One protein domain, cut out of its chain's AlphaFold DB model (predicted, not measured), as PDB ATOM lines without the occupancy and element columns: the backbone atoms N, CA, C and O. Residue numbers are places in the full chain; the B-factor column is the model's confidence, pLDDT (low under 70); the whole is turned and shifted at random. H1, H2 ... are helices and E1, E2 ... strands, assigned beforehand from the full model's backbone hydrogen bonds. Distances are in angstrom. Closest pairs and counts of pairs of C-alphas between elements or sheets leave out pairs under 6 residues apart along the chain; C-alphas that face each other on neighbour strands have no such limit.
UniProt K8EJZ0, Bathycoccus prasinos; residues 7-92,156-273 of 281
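What this domain is: This is residues 7 to 92 and 156 to 273 of the 281 residues of a protein of Bathycoccus prasinos (UniProt K8EJZ0). What would one see first? A twisted sheet of five parallel strands is the core of three layers, helices on both faces, with H1 on one face and H3, H4 and H5 on the other. The hairpins E5 with E6 and E8 with E9 lie beyond the end towards which the sheet's strands run, and residues 37 to 42 stick out at the opposite end. What is it made of? The printed part has 204 residues, mixed in class, with five named helices and nine named strands in the order E1 H1 E2 E3 H2 H3 E4 E5 E6 H4 E7 E8 E9 H5; the large sheet runs E3 E2 E1 E4 E7, and both hairpins are antiparallel. It is compact, with a radius of gyration of the C-alphas of 17.9 A, and elongated, spanning 65 by 39 by 28 A.

How they stand to each other: How do the strands pair? E1, residues 7 to 11, is parallel to E2, residues 47 to 55, with N 9 and O 49 2.8 A apart, and to E4, residues 181 to 186, with N 10 and O 183 2.9 A apart. The edge strands are E3, residues 80 to 85, with N 83 and O 52 2.8 A apart, and E7, residues 236 to 241, with N 184 and O 238 2.8 A apart. In the hairpins E5, residues 198 to 200, with E6, residues 206 to 208, and E8, residues 247 to 249, with E9, residues 253 to 255, N 199 and O 207 are 2.9 A apart and N 247 and O 255 2.8 A. Where are the helices? H1, residues 18 to 37, is over E2 at a height over the sheet of 8.3 A, the C-alphas of Ala 24 and Ile 48 being closest at 6.0 A; E1, H1 and E2 form a strand-helix-strand unit, parallel neighbour strands with a helix between, with a right-handed crossover. On the opposite face H3, residues 158 to 177, touches H4, residues 214 to 229, with the C-alphas of Arg 175 and Ala 227 closest at 5.8 A. H4 touches H5, residues 257 to 271, at a shallow tilt of 26 degrees, the same way, with the C-alphas of Ala 222 and Gly 269 closest at 4.4 A. What of H2 and the helix backbones? H2, residues 88 to 92, is not on the sheet; the C-alphas of Trp 89 and Lys 207 of E6 are 6.2 A apart, its closest to that strand. Every O i to N i+4 pair is within hydrogen-bond range in H1, H4 and H5; H3 has 14 of 16, and H2 0 of 1 with 2 of 2 O i to N i+3 pairs.

Where its parts are: Where do the elements begin and end? C-alpha 7 of E1 is at (159.999, 172.465, 248.101), and C-alpha 271 of H5 at (140.018, 170.834, 243.044). Which are long? From first to last C-alpha H1 is 28.7 A, H3 26.5 A, E2 26.3 A, H4 22.9 A and H5 21.1 A.

The domain as a whole: Is anything cut or long? Residues 93 to 155 are not printed, and C-alphas 92 and 156 are 12.6 A apart; the links E2 to E3 and E4 to E5 are long. How far does it reach, and where is confidence low? The two C-alphas farthest apart, of Ser 39 and Ser 251, are 66.7 A apart; residues 38 to 44, 92 and 273 have pLDDT under 70.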
ATOM      1  N   VAL A   7     160.764 173.496 248.808       97.25
ATOM      2  CA  VAL A   7     159.999 172.465 248.101       97.25
ATOM      3  C   VAL A   7     159.704 171.320 249.058       97.25
ATOM      4  O   VAL A   7     160.615 170.776 249.677       97.25
ATOM      5  N   CYS A   8     158.432 170.962 249.190       98.44
ATOM      6  CA  CYS A   8     158.001 169.748 249.867       98.44
ATOM      7  C   CYS A   8     157.656 168.700 248.810       98.44
ATOM      8  O   CYS A   8     156.900 168.993 247.888       98.44
ATOM      9  N   VAL A   9     158.201 167.497 248.946       98.75
ATOM     10  CA  VAL A   9     157.830 166.332 248.146       98.75
ATOM     11  C   VAL A   9     157.128 165.346 249.067       98.75
ATOM     12  O   VAL A   9     157.733 164.890 250.038       98.75
ATOM     13  N   ILE A  10     155.861 165.053 248.785       98.69
ATOM     14  CA  ILE A  10     155.094 164.008 249.468       98.69
ATOM     15  C   ILE A  10     154.919 162.848 248.505       98.69
ATOM     16  O   ILE A  10     154.358 163.018 247.427       98.69
ATOM     17  N   ASP A  11     155.375 161.683 248.925       98.81
ATOM     18  CA  ASP A  11     155.234 160.424 248.224       98.81
ATOM     19  C   ASP A  11     154.243 159.533 248.967       98.81
ATOM     20  O   ASP A  11     154.459 159.188 250.132       98.81
ATOM     21  N   PHE A  12     153.120 159.244 248.314       98.62
ATOM     22  CA  PHE A  12     152.085 158.351 248.837       98.62
ATOM     23  C   PHE A  12     151.869 157.121 247.949       98.62
ATOM     24  O   PHE A  12     150.856 156.436 248.104       98.62
ATOM     25  N   ASP A  13     152.811 156.831 247.046       98.56
ATOM     26  CA  ASP A  13     152.950 155.487 246.486       98.56
ATOM     27  C   ASP A  13     153.126 154.469 247.622       98.56
ATOM     28  O   ASP A  13     153.706 154.768 248.671       98.56
ATOM     29  N   VAL A  14     152.584 153.260 247.464       98.38
ATOM     30  CA  VAL A  14     152.668 152.254 248.530       98.38
ATOM     31  C   VAL A  14     154.107 151.797 248.784       98.38
ATOM     32  O   VAL A  14     154.398 151.279 249.867       98.38
ATOM     33  N   HIS A  15     155.003 151.992 247.817       98.38
ATOM     34  CA  HIS A  15     156.417 151.671 247.914       98.38
ATOM     35  C   HIS A  15     157.220 152.878 248.398       98.38
ATOM     36  O   HIS A  15     156.949 154.028 248.071       98.38
ATOM     37  N   HIS A  16     158.275 152.619 249.168       98.06
ATOM     38  CA  HIS A  16     159.157 153.691 249.614       98.06
ATOM     39  C   HIS A  16     159.903 154.341 248.434       98.06
ATOM     40  O   HIS A  16     160.675 153.664 247.748       98.06
ATOM     41  N   GLY A  17     159.766 155.662 248.279       97.56
ATOM     42  CA  GLY A  17     160.496 156.498 247.316       97.56
ATOM     43  C   GLY A  17     161.980 156.697 247.633       97.56
ATOM     44  O   GLY A  17     162.461 157.826 247.758       97.56
ATOM     45  N   ASN A  18     162.729 155.601 247.737       96.44
ATOM     46  CA  ASN A  18     164.156 155.570 248.063       96.44
ATOM     47  C   ASN A  18     165.021 156.484 247.172       96.44
ATOM     48  O   ASN A  18     165.920 157.153 247.677       96.44
ATOM     49  N   GLY A  19     164.747 156.542 245.866       96.94
ATOM     50  CA  GLY A  19     165.494 157.395 244.937       96.94
ATOM     51  C   GLY A  19     165.303 158.888 245.221       96.94
ATOM     52  O   GLY A  19     166.274 159.644 245.301       96.94
ATOM     53  N   THR A  20     164.057 159.316 245.429       97.62
ATOM     54  CA  THR A  20     163.728 160.709 245.771       97.62
ATOM     55  C   THR A  20     164.314 161.091 247.127       97.62
ATOM     56  O   THR A  20     164.872 162.182 247.279       97.62
ATOM     57  N   GLU A  21     164.267 160.170 248.090       97.31
ATOM     58  CA  GLU A  21     164.887 160.340 249.399       97.31
ATOM     59  C   GLU A  21     166.404 160.573 249.291       97.31
ATOM     60  O   GLU A  21     166.933 161.532 249.859       97.31
ATOM     61  N   GLU A  22     167.119 159.742 248.525       96.38
ATOM     62  CA  GLU A  22     168.566 159.867 248.333       96.38
ATOM     63  C   GLU A  22     168.944 161.219 247.710       96.38
ATOM     64  O   GLU A  22     169.904 161.872 248.146       96.38
ATOM     65  N   ILE A  23     168.163 161.679 246.728       96.69
ATOM     66  CA  ILE A  23     168.346 162.987 246.089       96.69
ATOM     67  C   ILE A  23     168.138 164.116 247.106       96.69
ATOM     68  O   ILE A  23     168.981 165.015 247.198       96.69
ATOM     69  N   ALA A  24     167.061 164.063 247.895       95.69
ATOM     70  CA  ALA A  24     166.757 165.067 248.912       95.69
ATOM     71  C   ALA A  24     167.848 165.129 249.995       95.69
ATOM     72  O   ALA A  24     168.361 166.210 250.300       95.69
ATOM     73  N   ARG A  25     168.295 163.975 250.507       93.50
ATOM     74  CA  ARG A  25     169.401 163.894 251.477       93.50
ATOM     75  C   ARG A  25     170.696 164.456 250.899       93.50
ATOM     76  O   ARG A  25     171.378 165.253 251.548       93.50
ATOM     77  N   SER A  26     171.034 164.074 249.669       93.62
ATOM     78  CA  SER A  26     172.235 164.552 248.977       93.62
ATOM     79  C   SER A  26     172.211 166.068 248.779       93.62
ATOM     80  O   SER A  26     173.226 166.739 248.992       93.62
ATOM     81  N   TRP A  27     171.048 166.624 248.426       93.06
ATOM     82  CA  TRP A  27     170.834 168.064 248.338       93.06
ATOM     83  C   TRP A  27     171.059 168.749 249.688       93.06
ATOM     84  O   TRP A  27     171.888 169.661 249.778       93.06
ATOM     85  N   THR A  28     170.384 168.283 250.743       91.44
ATOM     86  CA  THR A  28     170.471 168.843 252.100       91.44
ATOM     87  C   THR A  28     171.908 168.834 252.620       91.44
ATOM     88  O   THR A  28     172.404 169.850 253.113       91.44
ATOM     89  N   ASN A  29     172.624 167.723 252.453       90.00
ATOM     90  CA  ASN A  29     174.006 167.586 252.913       90.00
ATOM     91  C   ASN A  29     174.965 168.531 252.180       90.00
ATOM     92  O   ASN A  29     175.831 169.142 252.812       90.00
ATOM     93  N   ARG A  30     174.806 168.691 250.861       89.00
ATOM     94  CA  ARG A  30     175.613 169.632 250.071       89.00
ATOM     95  C   ARG A  30     175.405 171.070 250.544       89.00
ATOM     96  O   ARG A  30     176.381 171.761 250.823       89.00
ATOM     97  N   HIS A  31     174.152 171.485 250.720       85.31
ATOM     98  CA  HIS A  31     173.818 172.854 251.122       85.31
ATOM     99  C   HIS A  31     174.270 173.166 252.550       85.31
ATOM    100  O   HIS A  31     174.797 174.249 252.795       85.31
ATOM    101  N   LYS A  32     174.174 172.206 253.480       82.88
ATOM    102  CA  LYS A  32     174.739 172.354 254.832       82.88
ATOM    103  C   LYS A  32     176.252 172.584 254.806       82.88
ATOM    104  O   LYS A  32     176.754 173.451 255.515       82.88
ATOM    105  N   ARG A  33     176.987 171.842 253.967       82.31
ATOM    106  CA  ARG A  33     178.445 172.014 253.820       82.31
ATOM    107  C   ARG A  33     178.802 173.369 253.218       82.31
ATOM    108  O   ARG A  33     179.725 174.020 253.698       82.31
ATOM    109  N   GLU A  34     178.069 173.806 252.200       80.31
ATOM    110  CA  GLU A  34     178.276 175.118 251.583       80.31
ATOM    111  C   GLU A  34     178.008 176.267 252.562       80.31
ATOM    112  O   GLU A  34     178.802 177.205 252.608       80.31
ATOM    113  N   GLN A  35     176.956 176.165 253.383       75.69
ATOM    114  CA  GLN A  35     176.652 177.137 254.441       75.69
ATOM    115  C   GLN A  35     177.767 177.227 255.489       75.69
ATOM    116  O   GLN A  35     178.098 178.319 255.939       75.69
ATOM    117  N   MET A  36     178.377 176.100 255.869       77.50
ATOM    118  CA  MET A  36     179.511 176.104 256.803       77.50
ATOM    119  C   MET A  36     180.774 176.734 256.198       77.50
ATOM    120  O   MET A  36     181.570 177.322 256.926       77.50
ATOM    121  N   MET A  37     180.982 176.609 254.882       76.50
ATOM    122  CA  MET A  37     182.192 177.096 254.202       76.50
ATOM    123  C   MET A  37     182.096 178.546 253.715       76.50
ATOM    124  O   MET A  37     183.116 179.228 253.619       76.50
ATOM    125  N   ARG A  38     180.899 179.031 253.373       67.00
ATOM    126  CA  ARG A  38     180.681 180.389 252.861       67.00
ATOM    127  C   ARG A  38     179.892 181.177 253.898       67.00
ATOM    128  O   ARG A  38     178.728 180.890 254.126       67.00
ATOM    129  N   SER A  39     180.479 182.249 254.435       59.78
ATOM    130  CA  SER A  39     179.809 183.234 255.311       59.78
ATOM    131  C   SER A  39     178.631 183.991 254.640       59.78
ATOM    132  O   SER A  39     178.222 185.049 255.115       59.78
ATOM    133  N   SER A  40     178.103 183.517 253.505       55.38
ATOM    134  CA  SER A  40     177.073 184.188 252.705       55.38
ATOM    135  C   SER A  40     175.682 183.606 252.957       55.38
ATOM    136  O   SER A  40     175.474 182.406 252.788       55.38
ATOM    137  N   SER A  41     174.706 184.470 253.244       57.12
ATOM    138  CA  SER A  41     173.335 184.091 253.623       57.12
ATOM    139  C   SER A  41     172.450 183.563 252.473       57.12
ATOM    140  O   SER A  41     171.313 183.173 252.724       57.12
ATOM    141  N   LEU A  42     172.917 183.565 251.215       52.81
ATOM    142  CA  LEU A  42     172.048 183.331 250.048       52.81
ATOM    143  C   LEU A  42     171.801 181.849 249.704       52.81
ATOM    144  O   LEU A  42     170.691 181.519 249.298       52.81
ATOM    145  N   SER A  43     172.774 180.940 249.882       50.12
ATOM    146  CA  SER A  43     172.546 179.495 249.633       50.12
ATOM    147  C   SER A  43     171.835 178.790 250.798       50.12
ATOM    148  O   SER A  43     171.422 177.640 250.676       50.12
ATOM    149  N   ALA A  44     171.609 179.511 251.904       56.81
ATOM    150  CA  ALA A  44     170.874 179.032 253.072       56.81
ATOM    151  C   ALA A  44     169.350 178.948 252.884       56.81
ATOM    152  O   ALA A  44     168.653 178.370 253.714       56.81
ATOM    153  N   LYS A  45     168.829 179.514 251.791       73.38
ATOM    154  CA  LYS A  45     167.388 179.638 251.555       73.38
ATOM    155  C   LYS A  45     166.752 178.392 250.939       73.38
ATOM    156  O   LYS A  45     165.622 178.070 251.286       73.38
ATOM    157  N   LYS A  46     167.471 177.664 250.073       88.88
ATOM    158  CA  LYS A  46     166.877 176.574 249.283       88.88
ATOM    159  C   LYS A  46     166.848 175.242 250.028       88.88
ATOM    160  O   LYS A  46     167.896 174.664 250.308       88.88
ATOM    161  N   GLN A  47     165.654 174.734 250.311       93.31
ATOM    162  CA  GLN A  47     165.440 173.523 251.102       93.31
ATOM    163  C   GLN A  47     164.475 172.571 250.400       93.31
ATOM    164  O   GLN A  47     163.482 172.995 249.809       93.31
ATOM    165  N   ILE A  48     164.763 171.276 250.515       96.31
ATOM    166  CA  ILE A  48     163.872 170.197 250.093       96.31
ATOM    167  C   ILE A  48     163.468 169.438 251.348       96.31
ATOM    168  O   ILE A  48     164.342 169.010 252.100       96.31
ATOM    169  N   PHE A  49     162.167 169.310 251.585       97.69
ATOM    170  CA  PHE A  49     161.597 168.388 252.561       97.69
ATOM    171  C   PHE A  49     161.004 167.208 251.806       97.69
ATOM    172  O   PHE A  49     160.159 167.410 250.937       97.69
ATOM    173  N   PHE A  50     161.450 165.999 252.121       98.50
ATOM    174  CA  PHE A  50     160.900 164.778 251.545       98.50
ATOM    175  C   PHE A  50     160.097 164.031 252.602       98.50
ATOM    176  O   PHE A  50     160.531 163.898 253.747       98.50
ATOM    177  N   CYS A  51     158.936 163.520 252.222       98.38
ATOM    178  CA  CYS A  51     158.201 162.583 253.041       98.38
ATOM    179  C   CYS A  51     157.654 161.459 252.179       98.38
ATOM    180  O   CYS A  51     157.044 161.731 251.151       98.38
ATOM    181  N   SER A  52     157.827 160.224 252.637       98.50
ATOM    182  CA  SER A  52     157.172 159.060 252.054       98.50
ATOM    183  C   SER A  52     156.320 158.373 253.110       98.50
ATOM    184  O   SER A  52     156.794 158.102 254.216       98.50
ATOM    185  N   ILE A  53     155.065 158.095 252.773       98.44
ATOM    186  CA  ILE A  53     154.202 157.163 253.495       98.44
ATOM    187  C   ILE A  53     154.077 155.903 252.649       98.44
ATOM    188  O   ILE A  53     153.706 155.984 251.490       98.44
ATOM    189  N   HIS A  54     154.441 154.757 253.211       98.25
ATOM    190  CA  HIS A  54     154.602 153.519 252.450       98.25
ATOM    191  C   HIS A  54     154.377 152.304 253.340       98.25
ATOM    192  O   HIS A  54     154.454 152.380 254.568       98.25
ATOM    193  N   LEU A  55     154.125 151.156 252.725       95.94
ATOM    194  CA  LEU A  55     154.058 149.887 253.429       95.94
ATOM    195  C   LEU A  55     155.473 149.356 253.696       95.94
ATOM    196  O   LEU A  55     156.352 149.440 252.841       95.94
ATOM    197  N   ALA A  56     155.689 148.785 254.881       94.31
ATOM    198  CA  ALA A  56     156.939 148.101 255.201       94.31
ATOM    199  C   ALA A  56     156.684 146.819 256.000       94.31
ATOM    200  O   ALA A  56     155.962 146.818 256.999       94.31
ATOM    201  N   ASP A  57     157.312 145.729 255.564       93.62
ATOM    202  CA  ASP A  57     157.362 144.458 256.277       93.62
ATOM    203  C   ASP A  57     158.627 143.706 255.851       93.62
ATOM    204  O   ASP A  57     158.851 143.471 254.661       93.62
ATOM    205  N   ASP A  58     159.454 143.333 256.827       91.94
ATOM    206  CA  ASP A  58     160.697 142.589 256.616       91.94
ATOM    207  C   ASP A  58     160.479 141.075 256.502       91.94
ATOM    208  O   ASP A  58     161.427 140.309 256.327       91.94
ATOM    209  N   GLY A  59     159.232 140.622 256.648       90.69
ATOM    210  CA  GLY A  59     158.856 139.220 256.571       90.69
ATOM    211  C   GLY A  59     159.300 138.379 257.767       90.69
ATOM    212  O   GLY A  59     158.913 137.208 257.844       90.69
ATOM    213  N   VAL A  60     160.034 138.933 258.741       88.06
ATOM    214  CA  VAL A  60     160.530 138.185 259.911       88.06
ATOM    215  C   VAL A  60     159.361 137.660 260.737       88.06
ATOM    216  O   VAL A  60     159.393 136.531 261.231       88.06
ATOM    217  N   ARG A  61     158.300 138.466 260.873       85.06
ATOM    218  CA  ARG A  61     157.106 138.100 261.649       85.06
ATOM    219  C   ARG A  61     155.974 137.552 260.785       85.06
ATOM    220  O   ARG A  61     155.346 136.571 261.179       85.06
ATOM    221  N   SER A  62     155.685 138.181 259.650       88.81
ATOM    222  CA  SER A  62     154.546 137.830 258.789       88.81
ATOM    223  C   SER A  62     154.831 136.674 257.835       88.81
ATOM    224  O   SER A  62     153.902 135.983 257.414       88.81
ATOM    225  N   GLY A  63     156.106 136.434 257.516       90.12
ATOM    226  CA  GLY A  63     156.512 135.549 256.430       90.12
ATOM    227  C   GLY A  63     156.298 136.145 255.036       90.12
ATOM    228  O   GLY A  63     156.408 135.389 254.072       90.12
ATOM    229  N   ILE A  64     155.983 137.442 254.941       92.19
ATOM    230  CA  ILE A  64     155.803 138.207 253.705       92.19
ATOM    231  C   ILE A  64     156.756 139.399 253.756       92.19
ATOM    232  O   ILE A  64     156.593 140.284 254.589       92.19
ATOM    233  N   GLU A  65     157.739 139.418 252.864       92.88
ATOM    234  CA  GLU A  65     158.594 140.586 252.655       92.88
ATOM    235  C   GLU A  65     157.939 141.503 251.621       92.88
ATOM    236  O   GLU A  65     157.469 141.032 250.581       92.88
ATOM    237  N   PHE A  66     157.896 142.805 251.906       94.56
ATOM    238  CA  PHE A  66     157.335 143.792 250.990       94.56
ATOM    239  C   PHE A  66     158.419 144.702 250.424       94.56
ATOM    240  O   PHE A  66     159.203 145.295 251.162       94.56
ATOM    241  N   TYR A  67     158.461 144.829 249.100       91.75
ATOM    242  CA  TYR A  67     159.463 145.643 248.422       91.75
ATOM    243  C   TYR A  67     159.247 147.147 248.693       91.75
ATOM    244  O   TYR A  67     158.108 147.591 248.765       91.75
ATOM    245  N   PRO A  68     160.305 147.971 248.803       94.25
ATOM    246  CA  PRO A  68     161.720 147.609 248.913       94.25
ATOM    247  C   PRO A  68     162.179 147.340 250.358       94.25
ATOM    248  O   PRO A  68     163.371 147.139 250.574       94.25
ATOM    249  N   ASN A  69     161.279 147.411 251.346       90.31
ATOM    250  CA  ASN A  69     161.585 147.325 252.781       90.31
ATOM    251  C   ASN A  69     162.690 148.304 253.247       90.31
ATOM    252  O   ASN A  69     163.555 147.989 254.064       90.31
ATOM    253  N   THR A  70     162.673 149.521 252.703       92.69
ATOM    254  CA  THR A  70     163.525 150.640 253.142       92.69
ATOM    255  C   THR A  70     162.649 151.748 253.728       92.69
ATOM    256  O   THR A  70     161.439 151.577 253.815       92.69
ATOM    257  N   GLY A  71     163.232 152.847 254.219       91.31
ATOM    258  CA  GLY A  71     162.434 153.936 254.800       91.31
ATOM    259  C   GLY A  71     161.848 153.631 256.188       91.31
ATOM    260  O   GLY A  71     161.080 154.409 256.725       91.31
ATOM    261  N   VAL A  72     162.251 152.553 256.866       91.06
ATOM    262  CA  VAL A  72     161.699 152.184 258.193       91.06
ATOM    263  C   VAL A  72     162.096 153.120 259.351       91.06
ATOM    264  O   VAL A  72     161.736 152.878 260.503       91.06
ATOM    265  N   LYS A  73     162.878 154.172 259.079       89.19
ATOM    266  CA  LYS A  73     163.320 155.175 260.058       89.19
ATOM    267  C   LYS A  73     163.246 156.576 259.463       89.19
ATOM    268  O   LYS A  73     163.639 156.780 258.315       89.19
ATOM    269  N   ASP A  74     162.837 157.530 260.292       87.88
ATOM    270  CA  ASP A  74     162.900 158.959 259.988       87.88
ATOM    271  C   ASP A  74     164.354 159.455 259.895       87.88
ATOM    272  O   ASP A  74     165.250 158.928 260.562       87.88
ATOM    273  N   ASP A  75     164.583 160.523 259.122       89.12
ATOM    274  CA  ASP A  75     165.827 161.299 259.156       89.12
ATOM    275  C   ASP A  75     165.547 162.808 259.207       89.12
ATOM    276  O   ASP A  75     165.632 163.519 258.196       89.12
ATOM    277  N   PRO A  76     165.275 163.338 260.411       86.62
ATOM    278  CA  PRO A  76     165.054 164.765 260.600       86.62
ATOM    279  C   PRO A  76     166.271 165.615 260.208       86.62
ATOM    280  O   PRO A  76     166.116 166.767 259.807       86.62
ATOM    281  N   LEU A  77     167.493 165.070 260.291       85.62
ATOM    282  CA  LEU A  77     168.704 165.796 259.903       85.62
ATOM    283  C   LEU A  77     168.824 165.914 258.380       85.62
ATOM    284  O   LEU A  77     169.343 166.920 257.895       85.62
ATOM    285  N   GLY A  78     168.332 164.939 257.625       88.12
ATOM    286  CA  GLY A  78     168.223 164.981 256.167       88.12
ATOM    287  C   GLY A  78     166.999 165.732 255.645       88.12
ATOM    288  O   GLY A  78     166.847 165.836 254.430       88.12
ATOM    289  N   ASN A  79     166.155 166.271 256.534       93.19
ATOM    290  CA  ASN A  79     164.843 166.831 256.198       93.19
ATOM    291  C   ASN A  79     163.944 165.794 255.492       93.19
ATOM    292  O   ASN A  79     163.289 166.095 254.493       93.19
ATOM    293  N   CYS A  80     163.979 164.555 255.993       96.50
ATOM    294  CA  CYS A  80     163.239 163.411 255.473       96.50
ATOM    295  C   CYS A  80     162.339 162.812 256.568       96.50
ATOM    296  O   CYS A  80     162.811 162.491 257.664       96.50
ATOM    297  N   LEU A  81     161.053 162.642 256.270       97.56
ATOM    298  CA  LEU A  81     160.068 162.007 257.148       97.56
ATOM    299  C   LEU A  81     159.591 160.697 256.524       97.56
ATOM    300  O   LEU A  81     158.946 160.720 255.479       97.56
ATOM    301  N   ASN A  82     159.831 159.572 257.191       97.69
ATOM    302  CA  ASN A  82     159.401 158.282 256.684       97.69
ATOM    303  C   ASN A  82     158.301 157.671 257.548       97.69
ATOM    304  O   ASN A  82     158.428 157.394 258.743       97.69
ATOM    305  N   VAL A  83     157.169 157.427 256.911       96.81
ATOM    306  CA  VAL A  83     155.989 156.881 257.555       96.81
ATOM    307  C   VAL A  83     155.782 155.457 257.068       96.81
ATOM    308  O   VAL A  83     154.962 155.193 256.195       96.81
ATOM    309  N   ALA A  84     156.527 154.536 257.673       95.69
ATOM    310  CA  ALA A  84     156.326 153.108 257.475       95.69
ATOM    311  C   ALA A  84     155.002 152.659 258.117       95.69
ATOM    312  O   ALA A  84     154.795 152.805 259.326       95.69
ATOM    313  N   ILE A  85     154.112 152.106 257.300       94.94
ATOM    314  CA  ILE A  85     152.808 151.578 257.689       94.94
ATOM    315  C   ILE A  85     152.887 150.057 257.757       94.94
ATOM    316  O   ILE A  85     153.289 149.386 256.804       94.94
ATOM    317  N   ALA A  86     152.464 149.507 258.894       93.31
ATOM    318  CA  ALA A  86     152.327 148.070 259.049       93.31
ATOM    319  C   ALA A  86     151.146 147.547 258.200       93.31
ATOM    320  O   ALA A  86     150.070 148.160 258.195       93.31
ATOM    321  N   PRO A  87     151.309 146.414 257.504       94.38
ATOM    322  CA  PRO A  87     150.286 145.860 256.621       94.38
ATOM    323  C   PRO A  87     149.147 145.166 257.374       94.38
ATOM    324  O   PRO A  87     149.328 144.656 258.482       94.38
ATOM    325  N   LEU A  88     147.983 145.031 256.732       94.81
ATOM    326  CA  LEU A  88     146.833 144.300 257.283       94.81
ATOM    327  C   LEU A  88     147.156 142.826 257.574       94.81
ATOM    328  O   LEU A  88     146.640 142.255 258.537       94.81
ATOM    329  N   TRP A  89     148.039 142.198 256.790       92.25
ATOM    330  CA  TRP A  89     148.439 140.808 257.026       92.25
ATOM    331  C   TRP A  89     149.248 140.602 258.313       92.25
ATOM    332  O   TRP A  89     149.329 139.470 258.798       92.25
ATOM    333  N   ALA A  90     149.783 141.668 258.922       86.06
ATOM    334  CA  ALA A  90     150.442 141.582 260.223       86.06
ATOM    335  C   ALA A  90     149.458 141.199 261.350       86.06
ATOM    336  O   ALA A  90     149.836 140.491 262.288       86.06
ATOM    337  N   ASN A  91     148.176 141.568 261.234       70.75
ATOM    338  CA  ASN A  91     147.162 141.308 262.268       70.75
ATOM    339  C   ASN A  91     146.829 139.811 262.417       70.75
ATOM    340  O   ASN A  91     146.490 139.347 263.507       70.75
ATOM    341  N   GLY A  92     146.996 139.016 261.353       58.97
ATOM    342  CA  GLY A  92     146.755 137.565 261.382       58.97
ATOM    343  C   GLY A  92     147.721 136.778 262.283       58.97
ATOM    344  O   GLY A  92     147.497 135.594 262.559       58.97
ATOM    345  N   GLU A 156     147.120 149.673 265.073       79.00
ATOM    346  CA  GLU A 156     146.425 149.926 263.817       79.00
ATOM    347  C   GLU A 156     147.341 149.712 262.615       79.00
ATOM    348  O   GLU A 156     148.516 150.076 262.631       79.00
ATOM    349  N   THR A 157     146.785 149.105 261.568       93.50
ATOM    350  CA  THR A 157     147.486 148.713 260.342       93.50
ATOM    351  C   THR A 157     146.663 149.094 259.115       93.50
ATOM    352  O   THR A 157     145.484 149.447 259.218       93.50
ATOM    353  N   GLY A 158     147.290 149.049 257.941       95.81
ATOM    354  CA  GLY A 158     146.650 149.347 256.663       95.81
ATOM    355  C   GLY A 158     145.974 150.720 256.610       95.81
ATOM    356  O   GLY A 158     146.545 151.715 257.055       95.81
ATOM    357  N   ARG A 159     144.762 150.773 256.048       96.81
ATOM    358  CA  ARG A 159     143.991 151.998 255.775       96.81
ATOM    359  C   ARG A 159     143.874 152.955 256.965       96.81
ATOM    360  O   ARG A 159     144.128 154.144 256.803       96.81
ATOM    361  N   GLU A 160     143.500 152.463 258.146       96.00
ATOM    362  CA  GLU A 160     143.280 153.326 259.320       96.00
ATOM    363  C   GLU A 160     144.594 153.956 259.803       96.00
ATOM    364  O   GLU A 160     144.671 155.165 260.036       96.00
ATOM    365  N   ALA A 161     145.666 153.158 259.857       96.69
ATOM    366  CA  ALA A 161     147.000 153.653 260.187       96.69
ATOM    367  C   ALA A 161     147.499 154.675 259.161       96.69
ATOM    368  O   ALA A 161     148.064 155.702 259.541       96.69
ATOM    369  N   TRP A 162     147.247 154.417 257.876       98.31
ATOM    370  CA  TRP A 162     147.609 155.311 256.785       98.31
ATOM    371  C   TRP A 162     146.925 156.674 256.930       98.31
ATOM    372  O   TRP A 162     147.591 157.707 257.011       98.31
ATOM    373  N   MET A 163     145.594 156.687 257.041       98.19
ATOM    374  CA  MET A 163     144.820 157.929 257.124       98.19
ATOM    375  C   MET A 163     145.077 158.694 258.425       98.19
ATOM    376  O   MET A 163     145.146 159.929 258.410       98.19
ATOM    377  N   ARG A 164     145.318 157.991 259.542       97.31
ATOM    378  CA  ARG A 164     145.818 158.634 260.763       97.31
ATOM    379  C   ARG A 164     147.155 159.312 260.510       97.31
ATOM    380  O   ARG A 164     147.313 160.475 260.868       97.31
ATOM    381  N   ALA A 165     148.119 158.616 259.914       97.75
ATOM    382  CA  ALA A 165     149.452 159.167 259.722       97.75
ATOM    383  C   ALA A 165     149.457 160.371 258.768       97.75
ATOM    384  O   ALA A 165     150.181 161.336 259.014       97.75
ATOM    385  N   VAL A 166     148.587 160.384 257.751       98.31
ATOM    386  CA  VAL A 166     148.338 161.584 256.936       98.31
ATOM    387  C   VAL A 166     147.942 162.766 257.830       98.31
ATOM    388  O   VAL A 166     148.548 163.838 257.764       98.31
ATOM    389  N   LYS A 167     146.952 162.569 258.706       97.81
ATOM    390  CA  LYS A 167     146.411 163.619 259.581       97.81
ATOM    391  C   LYS A 167     147.387 164.064 260.675       97.81
ATOM    392  O   LYS A 167     147.451 165.251 260.981       97.81
ATOM    393  N   GLU A 168     148.096 163.127 261.290       97.56
ATOM    394  CA  GLU A 168     148.844 163.350 262.533       97.56
ATOM    395  C   GLU A 168     150.354 163.494 262.323       97.56
ATOM    396  O   GLU A 168     151.031 164.044 263.189       97.56
ATOM    397  N   ARG A 169     150.892 163.052 261.177       96.94
ATOM    398  CA  ARG A 169     152.321 163.182 260.843       96.94
ATOM    399  C   ARG A 169     152.550 164.084 259.634       96.94
ATOM    400  O   ARG A 169     153.253 165.083 259.767       96.94
ATOM    401  N   LEU A 170     151.940 163.784 258.484       98.00
ATOM    402  CA  LEU A 170     152.218 164.510 257.233       98.00
ATOM    403  C   LEU A 170     151.714 165.956 257.287       98.00
ATOM    404  O   LEU A 170     152.492 166.882 257.067       98.00
ATOM    405  N   VAL A 171     150.436 166.171 257.620       97.69
ATOM    406  CA  VAL A 171     149.844 167.521 257.660       97.69
ATOM    407  C   VAL A 171     150.591 168.458 258.628       97.69
ATOM    408  O   VAL A 171     150.935 169.571 258.217       97.69
ATOM    409  N   PRO A 172     150.908 168.058 259.879       97.56
ATOM    410  CA  PRO A 172     151.718 168.887 260.770       97.56
ATOM    411  C   PRO A 172     153.129 169.157 260.239       97.56
ATOM    412  O   PRO A 172     153.604 170.285 260.358       97.56
ATOM    413  N   ALA A 173     153.787 168.167 259.625       97.44
ATOM    414  CA  ALA A 173     155.133 168.336 259.077       97.44
ATOM    415  C   ALA A 173     155.167 169.330 257.907       97.44
ATOM    416  O   ALA A 173     156.037 170.201 257.866       97.44
ATOM    417  N   ILE A 174     154.182 169.268 257.004       97.56
ATOM    418  CA  ILE A 174     154.032 170.226 255.898       97.56
ATOM    419  C   ILE A 174     153.864 171.646 256.441       97.56
ATOM    420  O   ILE A 174     154.584 172.554 256.024       97.56
ATOM    421  N   ARG A 175     152.960 171.836 257.411       96.69
ATOM    422  CA  ARG A 175     152.724 173.146 258.040       96.69
ATOM    423  C   ARG A 175     153.968 173.681 258.750       96.69
ATOM    424  O   ARG A 175     154.258 174.868 258.649       96.69
ATOM    425  N   ALA A 176     154.713 172.818 259.441       96.25
ATOM    426  CA  ALA A 176     155.948 173.200 260.123       96.25
ATOM    427  C   ALA A 176     157.062 173.597 259.140       96.25
ATOM    428  O   ALA A 176     157.813 174.537 259.401       96.25
ATOM    429  N   PHE A 177     157.166 172.904 258.004       96.81
ATOM    430  CA  PHE A 177     158.142 173.227 256.967       96.81
ATOM    431  C   PHE A 177     157.789 174.524 256.212       96.81
ATOM    432  O   PHE A 177     158.688 175.304 255.868       96.81
ATOM    433  N   ALA A 178     156.488 174.774 256.021       96.50
ATOM    434  CA  ALA A 178     155.915 175.901 255.287       96.50
ATOM    435  C   ALA A 178     156.492 176.033 253.859       96.50
ATOM    436  O   ALA A 178     157.252 176.970 253.587       96.50
ATOM    437  N   PRO A 179     156.205 175.071 252.958       96.31
ATOM    438  CA  PRO A 179     156.758 175.064 251.606       96.31
ATOM    439  C   PRO A 179     156.184 176.176 250.718       96.31
ATOM    440  O   PRO A 179     155.021 176.551 250.839       96.31
ATOM    441  N   ASN A 180     156.986 176.630 249.749       95.06
ATOM    442  CA  ASN A 180     156.496 177.431 248.625       95.06
ATOM    443  C   ASN A 180     155.820 176.545 247.571       95.06
ATOM    444  O   ASN A 180     154.886 176.975 246.907       95.06
ATOM    445  N   LEU A 181     156.299 175.315 247.393       96.12
ATOM    446  CA  LEU A 181     155.783 174.377 246.401       96.12
ATOM    447  C   LEU A 181     155.635 172.994 247.026       96.12
ATOM    448  O   LEU A 181     156.585 172.486 247.622       96.12
ATOM    449  N   LEU A 182     154.468 172.383 246.842       97.62
ATOM    450  CA  LEU A 182     154.268 170.959 247.086       97.62
ATOM    451  C   LEU A 182     154.329 170.194 245.767       97.62
ATOM    452  O   LEU A 182     153.653 170.551 244.805       97.62
ATOM    453  N   ILE A 183     155.114 169.127 245.752       98.56
ATOM    454  CA  ILE A 183     155.134 168.112 244.707       98.56
ATOM    455  C   ILE A 183     154.580 166.825 245.317       98.56
ATOM    456  O   ILE A 183     155.044 166.384 246.366       98.56
ATOM    457  N   MET A 184     153.584 166.236 244.670       98.62
ATOM    458  CA  MET A 184     152.985 164.967 245.063       98.62
ATOM    459  C   MET A 184     153.447 163.883 244.092       98.62
ATOM    460  O   MET A 184     153.133 163.951 242.905       98.62
ATOM    461  N   SER A 185     154.193 162.915 244.611       98.50
ATOM    462  CA  SER A 185     154.483 161.628 243.977       98.50
ATOM    463  C   SER A 185     153.267 160.736 244.236       98.50
ATOM    464  O   SER A 185     153.034 160.287 245.361       98.50
ATOM    465  N   ALA A 186     152.394 160.649 243.230       98.56
ATOM    466  CA  ALA A 186     151.027 160.169 243.362       98.56
ATOM    467  C   ALA A 186     150.865 158.748 242.816       98.56
ATOM    468  O   ALA A 186     150.425 158.553 241.678       98.56
ATOM    469  N   GLY A 187     151.198 157.765 243.652       98.56
ATOM    470  CA  GLY A 187     150.878 156.360 243.413       98.56
ATOM    471  C   GLY A 187     149.478 155.996 243.913       98.56
ATOM    472  O   GLY A 187     148.997 156.513 244.924       98.56
ATOM    473  N   PHE A 188     148.802 155.108 243.188       98.75
ATOM    474  CA  PHE A 188     147.465 154.605 243.531       98.75
ATOM    475  C   PHE A 188     147.448 153.113 243.869       98.75
ATOM    476  O   PHE A 188     146.387 152.511 244.026       98.75
ATOM    477  N   ASP A 189     148.622 152.511 244.007       98.25
ATOM    478  CA  ASP A 189     148.819 151.094 244.283       98.25
ATOM    479  C   ASP A 189     148.563 150.690 245.740       98.25
ATOM    480  O   ASP A 189     148.376 149.510 246.030       98.25
ATOM    481  N   ALA A 190     148.408 151.649 246.657       98.31
ATOM    482  CA  ALA A 190     147.860 151.399 247.992       98.31
ATOM    483  C   ALA A 190     146.338 151.124 247.982       98.31
ATOM    484  O   ALA A 190     145.771 150.801 249.034       98.31
ATOM    485  N   ALA A 191     145.670 151.223 246.826       98.44
ATOM    486  CA  ALA A 191     144.227 151.046 246.700       98.44
ATOM    487  C   ALA A 191     143.763 149.604 246.964       98.44
ATOM    488  O   ALA A 191     144.521 148.638 246.882       98.44
ATOM    489  N   GLU A 192     142.483 149.447 247.288       96.62
ATOM    490  CA  GLU A 192     141.833 148.147 247.364       96.62
ATOM    491  C   GLU A 192     142.007 147.381 246.056       96.62
ATOM    492  O   GLU A 192     141.940 147.956 244.976       96.62
ATOM    493  N   THR A 193     142.212 146.068 246.136       93.62
ATOM    494  CA  THR A 193     142.375 145.175 244.971       93.62
ATOM    495  C   THR A 193     143.571 145.452 244.049       93.62
ATOM    496  O   THR A 193     143.831 144.621 243.177       93.62
ATOM    497  N   ASP A 194     144.305 146.555 244.231       97.62
ATOM    498  CA  ASP A 194     145.468 146.873 243.408       97.62
ATOM    499  C   ASP A 194     146.610 145.897 243.692       97.62
ATOM    500  O   ASP A 194     146.901 145.560 244.840       97.62
ATOM    501  N   LEU A 195     147.251 145.419 242.629       96.12
ATOM    502  CA  LEU A 195     148.335 144.449 242.730       96.12
ATOM    503  C   LEU A 195     149.564 144.985 243.465       96.12
ATOM    504  O   LEU A 195     150.300 144.186 244.046       96.12
ATOM    505  N   GLY A 196     149.801 146.298 243.443       96.12
ATOM    506  CA  GLY A 196     151.015 146.874 244.008       96.12
ATOM    507  C   GLY A 196     151.068 146.844 245.537       96.12
ATOM    508  O   GLY A 196     152.158 146.904 246.084       96.12
ATOM    509  N   ASN A 197     149.948 146.646 246.245       96.38
ATOM    510  CA  ASN A 197     149.959 146.454 247.704       96.38
ATOM    511  C   ASN A 197     149.757 145.001 248.156       96.38
ATOM    512  O   ASN A 197     149.430 144.767 249.324       96.38
ATOM    513  N   VAL A 198     149.916 144.024 247.261       94.69
ATOM    514  CA  VAL A 198     149.654 142.615 247.569       94.69
ATOM    515  C   VAL A 198     150.938 141.879 247.934       94.69
ATOM    516  O   VAL A 198     151.866 141.762 247.140       94.69
ATOM    517  N   GLY A 199     150.944 141.287 249.124       93.00
ATOM    518  CA  GLY A 199     151.938 140.305 249.540       93.00
ATOM    519  C   GLY A 199     151.496 138.882 249.201       93.00
ATOM    520  O   GLY A 199     150.300 138.581 249.195       93.00
ATOM    521  N   VAL A 200     152.442 137.978 248.951       91.94
ATOM    522  CA  VAL A 200     152.162 136.547 248.747       91.94
ATOM    523  C   VAL A 200     152.780 135.758 249.890       91.94
ATOM    524  O   VAL A 200     153.983 135.839 250.126       91.94
ATOM    525  N   ASP A 201     151.961 135.001 250.617       90.44
ATOM    526  CA  ASP A 201     152.461 134.169 251.710       90.44
ATOM    527  C   ASP A 201     153.106 132.863 251.211       90.44
ATOM    528  O   ASP A 201     153.062 132.505 250.034       90.44
ATOM    529  N   ARG A 202     153.689 132.091 252.136       87.94
ATOM    530  CA  ARG A 202     154.358 130.813 251.826       87.94
ATOM    531  C   ARG A 202     153.450 129.753 251.186       87.94
ATOM    532  O   ARG A 202     153.957 128.742 250.714       87.94
ATOM    533  N   ARG A 203     152.127 129.932 251.225       89.06
ATOM    534  CA  ARG A 203     151.137 129.035 250.610       89.06
ATOM    535  C   ARG A 203     150.740 129.500 249.209       89.06
ATOM    536  O   ARG A 203     149.953 128.819 248.560       89.06
ATOM    537  N   GLY A 204     151.271 130.632 248.748       89.25
ATOM    538  CA  GLY A 204     150.874 131.264 247.496       89.25
ATOM    539  C   GLY A 204     149.591 132.088 247.618       89.25
ATOM    540  O   GLY A 204     149.031 132.481 246.596       89.25
ATOM    541  N   GLU A 205     149.097 132.353 248.835       90.25
ATOM    542  CA  GLU A 205     147.891 133.157 249.016       90.25
ATOM    543  C   GLU A 205     148.228 134.647 248.981       90.25
ATOM    544  O   GLU A 205     149.090 135.130 249.719       90.25
ATOM    545  N   ARG A 206     147.485 135.388 248.156       92.06
ATOM    546  CA  ARG A 206     147.540 136.849 248.106       92.06
ATOM    547  C   ARG A 206     146.944 137.449 249.377       92.06
ATOM    548  O   ARG A 206     145.852 137.063 249.800       92.06
ATOM    549  N   LYS A 207     147.645 138.411 249.969       94.69
ATOM    550  CA  LYS A 207     147.233 139.171 251.149       94.69
ATOM    551  C   LYS A 207     147.293 140.660 250.836       94.69
ATOM    552  O   LYS A 207     148.247 141.123 250.224       94.69
ATOM    553  N   VAL A 208     146.280 141.398 251.272       94.75
ATOM    554  CA  VAL A 208     146.179 142.845 251.045       94.75
ATOM    555  C   VAL A 208     147.017 143.601 252.069       94.75
ATOM    556  O   VAL A 208     146.996 143.261 253.253       94.75
ATOM    557  N   GLY A 209     147.733 144.621 251.606       95.94
ATOM    558  CA  GLY A 209     148.626 145.437 252.417       95.94
ATOM    559  C   GLY A 209     147.920 146.581 253.127       95.94
ATOM    560  O   GLY A 209     147.816 146.564 254.352       95.94
ATOM    561  N   VAL A 210     147.434 147.571 252.368       96.75
ATOM    562  CA  VAL A 210     146.847 148.805 252.927       96.75
ATOM    563  C   VAL A 210     145.328 148.842 252.797       96.75
ATOM    564  O   VAL A 210     144.646 149.033 253.804       96.75
ATOM    565  N   ASN A 211     144.802 148.598 251.591       96.94
ATOM    566  CA  ASN A 211     143.372 148.637 251.268       96.94
ATOM    567  C   ASN A 211     142.731 150.042 251.294       96.94
ATOM    568  O   ASN A 211     141.632 150.212 251.835       96.94
ATOM    569  N   LEU A 212     143.399 151.055 250.728       98.62
ATOM    570  CA  LEU A 212     142.804 152.388 250.573       98.62
ATOM    571  C   LEU A 212     141.619 152.364 249.605       98.62
ATOM    572  O   LEU A 212     141.628 151.700 248.576       98.62
ATOM    573  N   GLN A 213     140.598 153.140 249.916       98.62
ATOM    574  CA  GLN A 213     139.424 153.345 249.081       98.62
ATOM    575  C   GLN A 213     139.620 154.603 248.222       98.62
ATOM    576  O   GLN A 213     140.313 155.525 248.654       98.62
ATOM    577  N   PRO A 214     138.952 154.743 247.059       98.69
ATOM    578  CA  PRO A 214     139.037 155.964 246.250       98.69
ATOM    579  C   PRO A 214     138.780 157.251 247.051       98.69
ATOM    580  O   PRO A 214     139.506 158.232 246.918       98.69
ATOM    581  N   LYS A 215     137.805 157.225 247.969       98.38
ATOM    582  CA  LYS A 215     137.489 158.363 248.844       98.38
ATOM    583  C   LYS A 215     138.647 158.755 249.773       98.38
ATOM    584  O   LYS A 215     138.768 159.930 250.111       98.38
ATOM    585  N   ASP A 216     139.502 157.811 250.161       98.69
ATOM    586  CA  ASP A 216     140.663 158.103 251.002       98.69
ATOM    587  C   ASP A 216     141.700 158.929 250.238       98.69
ATOM    588  O   ASP A 216     142.271 159.855 250.804       98.69
ATOM    589  N   TYR A 217     141.885 158.669 248.937       98.75
ATOM    590  CA  TYR A 217     142.738 159.502 248.085       98.75
ATOM    591  C   TYR A 217     142.186 160.920 247.941       98.75
ATOM    592  O   TYR A 217     142.957 161.874 247.988       98.75
ATOM    593  N   GLU A 218     140.866 161.079 247.811       98.38
ATOM    594  CA  GLU A 218     140.223 162.402 247.792       98.38
ATOM    595  C   GLU A 218     140.478 163.164 249.098       98.38
ATOM    596  O   GLU A 218     140.948 164.303 249.070       98.38
ATOM    597  N   GLU A 219     140.236 162.518 250.243       98.06
ATOM    598  CA  GLU A 219     140.432 163.117 251.563       98.06
ATOM    599  C   GLU A 219     141.907 163.434 251.848       98.06
ATOM    600  O   GLU A 219     142.228 164.546 252.272       98.06
ATOM    601  N   MET A 220     142.811 162.484 251.602       98.44
ATOM    602  CA  MET A 220     144.253 162.667 251.770       98.44
ATOM    603  C   MET A 220     144.738 163.849 250.934       98.44
ATOM    604  O   MET A 220     145.396 164.744 251.455       98.44
ATOM    605  N   THR A 221     144.362 163.892 249.656       98.50
ATOM    606  CA  THR A 221     144.789 164.957 248.744       98.50
ATOM    607  C   THR A 221     144.281 166.317 249.198       98.50
ATOM    608  O   THR A 221     145.073 167.249 249.304       98.50
ATOM    609  N   ALA A 222     142.995 166.420 249.543       97.56
ATOM    610  CA  ALA A 222     142.408 167.663 250.030       97.56
ATOM    611  C   ALA A 222     143.138 168.187 251.281       97.56
ATOM    612  O   ALA A 222     143.460 169.370 251.355       97.56
ATOM    613  N   ARG A 223     143.481 167.302 252.229       97.19
ATOM    614  CA  ARG A 223     144.236 167.659 253.445       97.19
ATOM    615  C   ARG A 223     145.654 168.149 253.148       97.19
ATOM    616  O   ARG A 223     146.123 169.079 253.801       97.19
ATOM    617  N   LEU A 224     146.348 167.512 252.205       97.38
ATOM    618  CA  LEU A 224     147.710 167.895 251.820       97.38
ATOM    619  C   LEU A 224     147.723 169.255 251.108       97.38
ATOM    620  O   LEU A 224     148.560 170.097 251.428       97.38
ATOM    621  N   VAL A 225     146.762 169.497 250.209       96.31
ATOM    622  CA  VAL A 225     146.583 170.799 249.545       96.31
ATOM    623  C   VAL A 225     146.246 171.884 250.569       96.31
ATOM    624  O   VAL A 225     146.933 172.900 250.613       96.31
ATOM    625  N   GLU A 226     145.273 171.648 251.454       95.06
ATOM    626  CA  GLU A 226     144.886 172.590 252.516       95.06
ATOM    627  C   GLU A 226     146.077 172.951 253.423       95.06
ATOM    628  O   GLU A 226     146.271 174.111 253.796       95.06
ATOM    629  N   ALA A 227     146.911 171.965 253.775       95.31
ATOM    630  CA  ALA A 227     148.101 172.199 254.586       95.31
ATOM    631  C   ALA A 227     149.063 173.194 253.916       95.31
ATOM    632  O   ALA A 227     149.575 174.091 254.588       95.31
ATOM    633  N   VAL A 228     149.274 173.075 252.606       94.69
ATOM    634  CA  VAL A 228     150.162 173.961 251.842       94.69
ATOM    635  C   VAL A 228     149.522 175.317 251.597       94.69
ATOM    636  O   VAL A 228     150.180 176.325 251.812       94.69
ATOM    637  N   GLU A 229     148.247 175.375 251.213       91.69
ATOM    638  CA  GLU A 229     147.540 176.645 250.993       91.69
ATOM    639  C   GLU A 229     147.471 177.508 252.258       91.69
ATOM    640  O   GLU A 229     147.465 178.735 252.174       91.69
ATOM    641  N   SER A 230     147.497 176.890 253.444       91.31
ATOM    642  CA  SER A 230     147.594 177.618 254.715       91.31
ATOM    643  C   SER A 230     148.969 178.262 254.977       91.31
ATOM    644  O   SER A 230     149.123 179.006 255.947       91.31
ATOM    645  N   CYS A 231     149.976 177.997 254.136       92.69
ATOM    646  CA  CYS A 231     151.323 178.544 254.275       92.69
ATOM    647  C   CYS A 231     151.440 179.911 253.561       92.69
ATOM    648  O   CYS A 231     151.127 179.999 252.374       92.69
ATOM    649  N   PRO A 232     151.960 180.972 254.217       88.62
ATOM    650  CA  PRO A 232     151.929 182.344 253.684       88.62
ATOM    651  C   PRO A 232     152.599 182.560 252.321       88.62
ATOM    652  O   PRO A 232     152.216 183.460 251.579       88.62
ATOM    653  N   GLU A 233     153.621 181.765 252.000       91.12
ATOM    654  CA  GLU A 233     154.407 181.902 250.770       91.12
ATOM    655  C   GLU A 233     154.167 180.760 249.774       91.12
ATOM    656  O   GLU A 233     154.962 180.572 248.846       91.12
ATOM    657  N   ALA A 234     153.107 179.974 249.970       92.75
ATOM    658  CA  ALA A 234     152.747 178.913 249.046       92.75
ATOM    659  C   ALA A 234     152.400 179.488 247.664       92.75
ATOM    660  O   ALA A 234     151.716 180.501 247.525       92.75
ATOM    661  N   LYS A 235     152.915 178.834 246.627       92.56
ATOM    662  CA  LYS A 235     152.793 179.218 245.217       92.56
ATOM    663  C   LYS A 235     151.989 178.210 244.413       92.56
ATOM    664  O   LYS A 235     151.473 178.565 243.358       92.56
ATOM    665  N   GLY A 236     151.908 176.965 244.873       92.44
ATOM    666  CA  GLY A 236     151.148 175.949 244.173       92.44
ATOM    667  C   GLY A 236     151.402 174.530 244.653       92.44
ATOM    668  O   GLY A 236     152.228 174.261 245.531       92.44
ATOM    669  N   VAL A 237     150.680 173.628 243.999       95.50
ATOM    670  CA  VAL A 237     150.787 172.181 244.132       95.50
ATOM    671  C   VAL A 237     150.974 171.602 242.733       95.50
ATOM    672  O   VAL A 237     150.299 172.013 241.791       95.50
ATOM    673  N   VAL A 238     151.890 170.651 242.597       97.25
ATOM    674  CA  VAL A 238     152.086 169.842 241.392       97.25
ATOM    675  C   VAL A 238     151.889 168.388 241.786       97.25
ATOM    676  O   VAL A 238     152.481 167.937 242.759       97.25
ATOM    677  N   SER A 239     151.073 167.652 241.038       98.12
ATOM    678  CA  SER A 239     150.898 166.210 241.223       98.12
ATOM    679  C   SER A 239     151.430 165.459 240.009       98.12
ATOM    680  O   SER A 239     151.222 165.893 238.874       98.12
ATOM    681  N   ILE A 240     152.146 164.367 240.256       98.56
ATOM    682  CA  ILE A 240     152.818 163.541 239.255       98.56
ATOM    683  C   ILE A 240     152.360 162.103 239.482       98.56
ATOM    684  O   ILE A 240     152.506 161.584 240.581       98.56
ATOM    685  N   LEU A 241     151.773 161.483 238.456       98.38
ATOM    686  CA  LEU A 241     151.335 160.087 238.514       98.38
ATOM    687  C   LEU A 241     152.545 159.146 238.632       98.38
ATOM    688  O   LEU A 241     153.462 159.256 237.821       98.38
ATOM    689  N   GLU A 242     152.475 158.201 239.570       98.25
ATOM    690  CA  GLU A 242     153.479 157.151 239.804       98.25
ATOM    691  C   GLU A 242     152.864 155.750 239.611       98.25
ATOM    692  O   GLU A 242     152.402 155.427 238.510       98.25
ATOM    693  N   GLY A 243     152.856 154.910 240.654       96.94
ATOM    694  CA  GLY A 243     152.287 153.568 240.651       96.94
ATOM    695  C   GLY A 243     150.758 153.524 240.612       96.94
ATOM    696  O   GLY A 243     150.044 154.530 240.632       96.94
ATOM    697  N   GLY A 244     150.238 152.301 240.562       97.38
ATOM    698  CA  GLY A 244     148.821 152.010 240.365       97.38
ATOM    699  C   GLY A 244     148.643 151.082 239.174       97.38
ATOM    700  O   GLY A 244     148.726 151.487 238.012       97.38
ATOM    701  N   TYR A 245     148.423 149.806 239.464       96.75
ATOM    702  CA  TYR A 245     148.507 148.739 238.470       96.75
ATOM    703  C   TYR A 245     147.132 148.190 238.096       96.75
ATOM    704  O   TYR A 245     146.990 147.569 237.040       96.75
ATOM    705  N   GLY A 246     146.116 148.479 238.911       96.06
ATOM    706  CA  GLY A 246     144.804 147.868 238.815       96.06
ATOM    707  C   GLY A 246     144.770 146.487 239.464       96.06
ATOM    708  O   GLY A 246     145.715 146.055 240.127       96.06
ATOM    709  N   SER A 247     143.659 145.793 239.271       94.88
ATOM    710  CA  SER A 247     143.438 144.437 239.755       94.88
ATOM    711  C   SER A 247     143.617 143.427 238.621       94.88
ATOM    712  O   SER A 247     143.537 143.756 237.436       94.88
ATOM    713  N   TYR A 248     143.888 142.171 238.971       93.38
ATOM    714  CA  TYR A 248     143.984 141.092 237.992       93.38
ATOM    715  C   TYR A 248     143.177 139.886 238.438       93.38
ATOM    716  O   TYR A 248     143.370 139.358 239.538       93.38
ATOM    717  N   ASP A 249     142.338 139.408 237.530       90.31
ATOM    718  CA  ASP A 249     141.630 138.147 237.652       90.31
ATOM    719  C   ASP A 249     141.973 137.233 236.470       90.31
ATOM    720  O   ASP A 249     142.140 137.676 235.336       90.31
ATOM    721  N   ALA A 250     142.098 135.929 236.723       89.94
ATOM    722  CA  ALA A 250     142.510 134.985 235.685       89.94
ATOM    723  C   ALA A 250     141.449 134.795 234.585       89.94
ATOM    724  O   ALA A 250     141.795 134.372 233.484       89.94
ATOM    725  N   SER A 251     140.176 135.079 234.878       93.50
ATOM    726  CA  SER A 251     139.064 134.937 233.937       93.50
ATOM    727  C   SER A 251     138.796 136.212 233.137       93.50
ATOM    728  O   SER A 251     138.494 136.115 231.948       93.50
ATOM    729  N   SER A 252     138.943 137.392 233.750       91.75
ATOM    730  CA  SER A 252     138.675 138.685 233.098       91.75
ATOM    731  C   SER A 252     139.926 139.480 232.704       91.75
ATOM    732  O   SER A 252     139.814 140.452 231.963       91.75
ATOM    733  N   GLY A 253     141.116 139.066 233.142       95.31
ATOM    734  CA  GLY A 253     142.380 139.747 232.870       95.31
ATOM    735  C   GLY A 253     142.629 140.955 233.776       95.31
ATOM    736  O   GLY A 253     142.155 141.014 234.911       95.31
ATOM    737  N   LEU A 254     143.430 141.899 233.273       96.44
ATOM    738  CA  LEU A 254     143.781 143.138 233.970       96.44
ATOM    739  C   LEU A 254     142.618 144.139 233.917       96.44
ATOM    740  O   LEU A 254     142.187 144.516 232.827       96.44
ATOM    741  N   ASP A 255     142.191 144.620 235.078       96.75
ATOM    742  CA  ASP A 255     141.170 145.652 235.248       96.75
ATOM    743  C   ASP A 255     141.780 146.892 235.924       96.75
ATOM    744  O   ASP A 255     142.440 146.808 236.957       96.75
ATOM    745  N   ARG A 256     141.569 148.071 235.332       97.00
ATOM    746  CA  ARG A 256     142.098 149.358 235.817       97.00
ATOM    747  C   ARG A 256     141.016 150.287 236.360       97.00
ATOM    748  O   ARG A 256     141.292 151.462 236.603       97.00
ATOM    749  N   ASP A 257     139.809 149.784 236.592       97.62
ATOM    750  CA  ASP A 257     138.706 150.570 237.137       97.62
ATOM    751  C   ASP A 257     139.052 151.191 238.489       97.62
ATOM    752  O   ASP A 257     138.689 152.341 238.750       97.62
ATOM    753  N   ILE A 258     139.762 150.461 239.357       97.75
ATOM    754  CA  ILE A 258     140.162 151.008 240.656       97.75
ATOM    755  C   ILE A 258     141.157 152.161 240.506       97.75
ATOM    756  O   ILE A 258     140.941 153.218 241.098       97.75
ATOM    757  N   LEU A 259     142.171 152.015 239.645       98.25
ATOM    758  CA  LEU A 259     143.118 153.083 239.322       98.25
ATOM    759  C   LEU A 259     142.373 154.324 238.816       98.25
ATOM    760  O   LEU A 259     142.584 155.425 239.320       98.25
ATOM    761  N   ALA A 260     141.448 154.149 237.869       98.38
ATOM    762  CA  ALA A 260     140.663 155.253 237.325       98.38
ATOM    763  C   ALA A 260     139.831 155.964 238.408       98.38
ATOM    764  O   ALA A 260     139.821 157.196 238.469       98.38
ATOM    765  N   LYS A 261     139.169 155.209 239.297       98.69
ATOM    766  CA  LYS A 261     138.396 155.766 240.422       98.69
ATOM    767  C   LYS A 261     139.289 156.556 241.381       98.69
ATOM    768  O   LYS A 261     138.916 157.664 241.765       98.69
ATOM    769  N   CYS A 262     140.460 156.025 241.729       98.75
ATOM    770  CA  CYS A 262     141.423 156.696 242.600       98.75
ATOM    771  C   CYS A 262     141.968 157.984 241.967       98.75
ATOM    772  O   CYS A 262     141.946 159.025 242.624       98.75
ATOM    773  N   CYS A 263     142.334 157.966 240.680       98.56
ATOM    774  CA  CYS A 263     142.741 159.164 239.939       98.56
ATOM    775  C   CYS A 263     141.646 160.244 239.947       98.56
ATOM    776  O   CYS A 263     141.925 161.409 240.225       98.56
ATOM    777  N   VAL A 264     140.387 159.873 239.681       98.50
ATOM    778  CA  VAL A 264     139.253 160.816 239.709       98.50
ATOM    779  C   VAL A 264     139.074 161.420 241.102       98.50
ATOM    780  O   VAL A 264     138.890 162.629 241.225       98.50
ATOM    781  N   SER A 265     139.138 160.603 242.151       98.50
ATOM    782  CA  SER A 265     139.041 161.075 243.534       98.50
ATOM    783  C   SER A 265     140.215 161.970 243.942       98.50
ATOM    784  O   SER A 265     139.999 163.005 244.568       98.50
ATOM    785  N   HIS A 266     141.439 161.657 243.521       98.38
ATOM    786  CA  HIS A 266     142.601 162.524 243.722       98.38
ATOM    787  C   HIS A 266     142.424 163.885 243.034       98.38
ATOM    788  O   HIS A 266     142.602 164.920 243.669       98.38
ATOM    789  N   VAL A 267     141.973 163.909 241.773       97.69
ATOM    790  CA  VAL A 267     141.687 165.160 241.045       97.69
ATOM    791  C   VAL A 267     140.577 165.972 241.718       97.69
ATOM    792  O   VAL A 267     140.686 167.195 241.801       97.69
ATOM    793  N   LYS A 268     139.536 165.323 242.258       96.69
ATOM    794  CA  LYS A 268     138.535 166.013 243.089       96.69
ATOM    795  C   LYS A 268     139.190 166.662 244.303       96.69
ATOM    796  O   LYS A 268     138.982 167.851 244.511       96.69
ATOM    797  N   GLY A 269     140.033 165.924 245.027       96.25
ATOM    798  CA  GLY A 269     140.794 166.439 246.167       96.25
ATOM    799  C   GLY A 269     141.672 167.644 245.813       96.25
ATOM    800  O   GLY A 269     141.679 168.618 246.562       96.25
ATOM    801  N   LEU A 270     142.335 167.624 244.649       94.88
ATOM    802  CA  LEU A 270     143.095 168.768 244.121       94.88
ATOM    803  C   LEU A 270     142.202 169.985 243.836       94.88
ATOM    804  O   LEU A 270     142.640 171.116 243.996       94.88
ATOM    805  N   SER A 271     140.960 169.763 243.399       88.88
ATOM    806  CA  SER A 271     140.018 170.834 243.044       88.88
ATOM    807  C   SER A 271     139.259 171.440 244.230       88.88
ATOM    808  O   SER A 271     138.637 172.494 244.079       88.88
ATOM    809  N   SER A 272     139.285 170.775 245.390       75.12
ATOM    810  CA  SER A 272     138.536 171.163 246.594       75.12
ATOM    811  C   SER A 272     139.006 172.483 247.206       75.12
ATOM    812  O   SER A 272     138.263 173.105 247.962       75.12
ATOM    813  N   PHE A 273     140.219 172.913 246.869       66.88
ATOM    814  CA  PHE A 273     140.873 174.095 247.405       66.88
ATOM    815  C   PHE A 273     141.596 174.829 246.274       66.88
ATOM    816  O   PHE A 273     141.926 174.234 245.247       66.88
TER     817      PHE A 273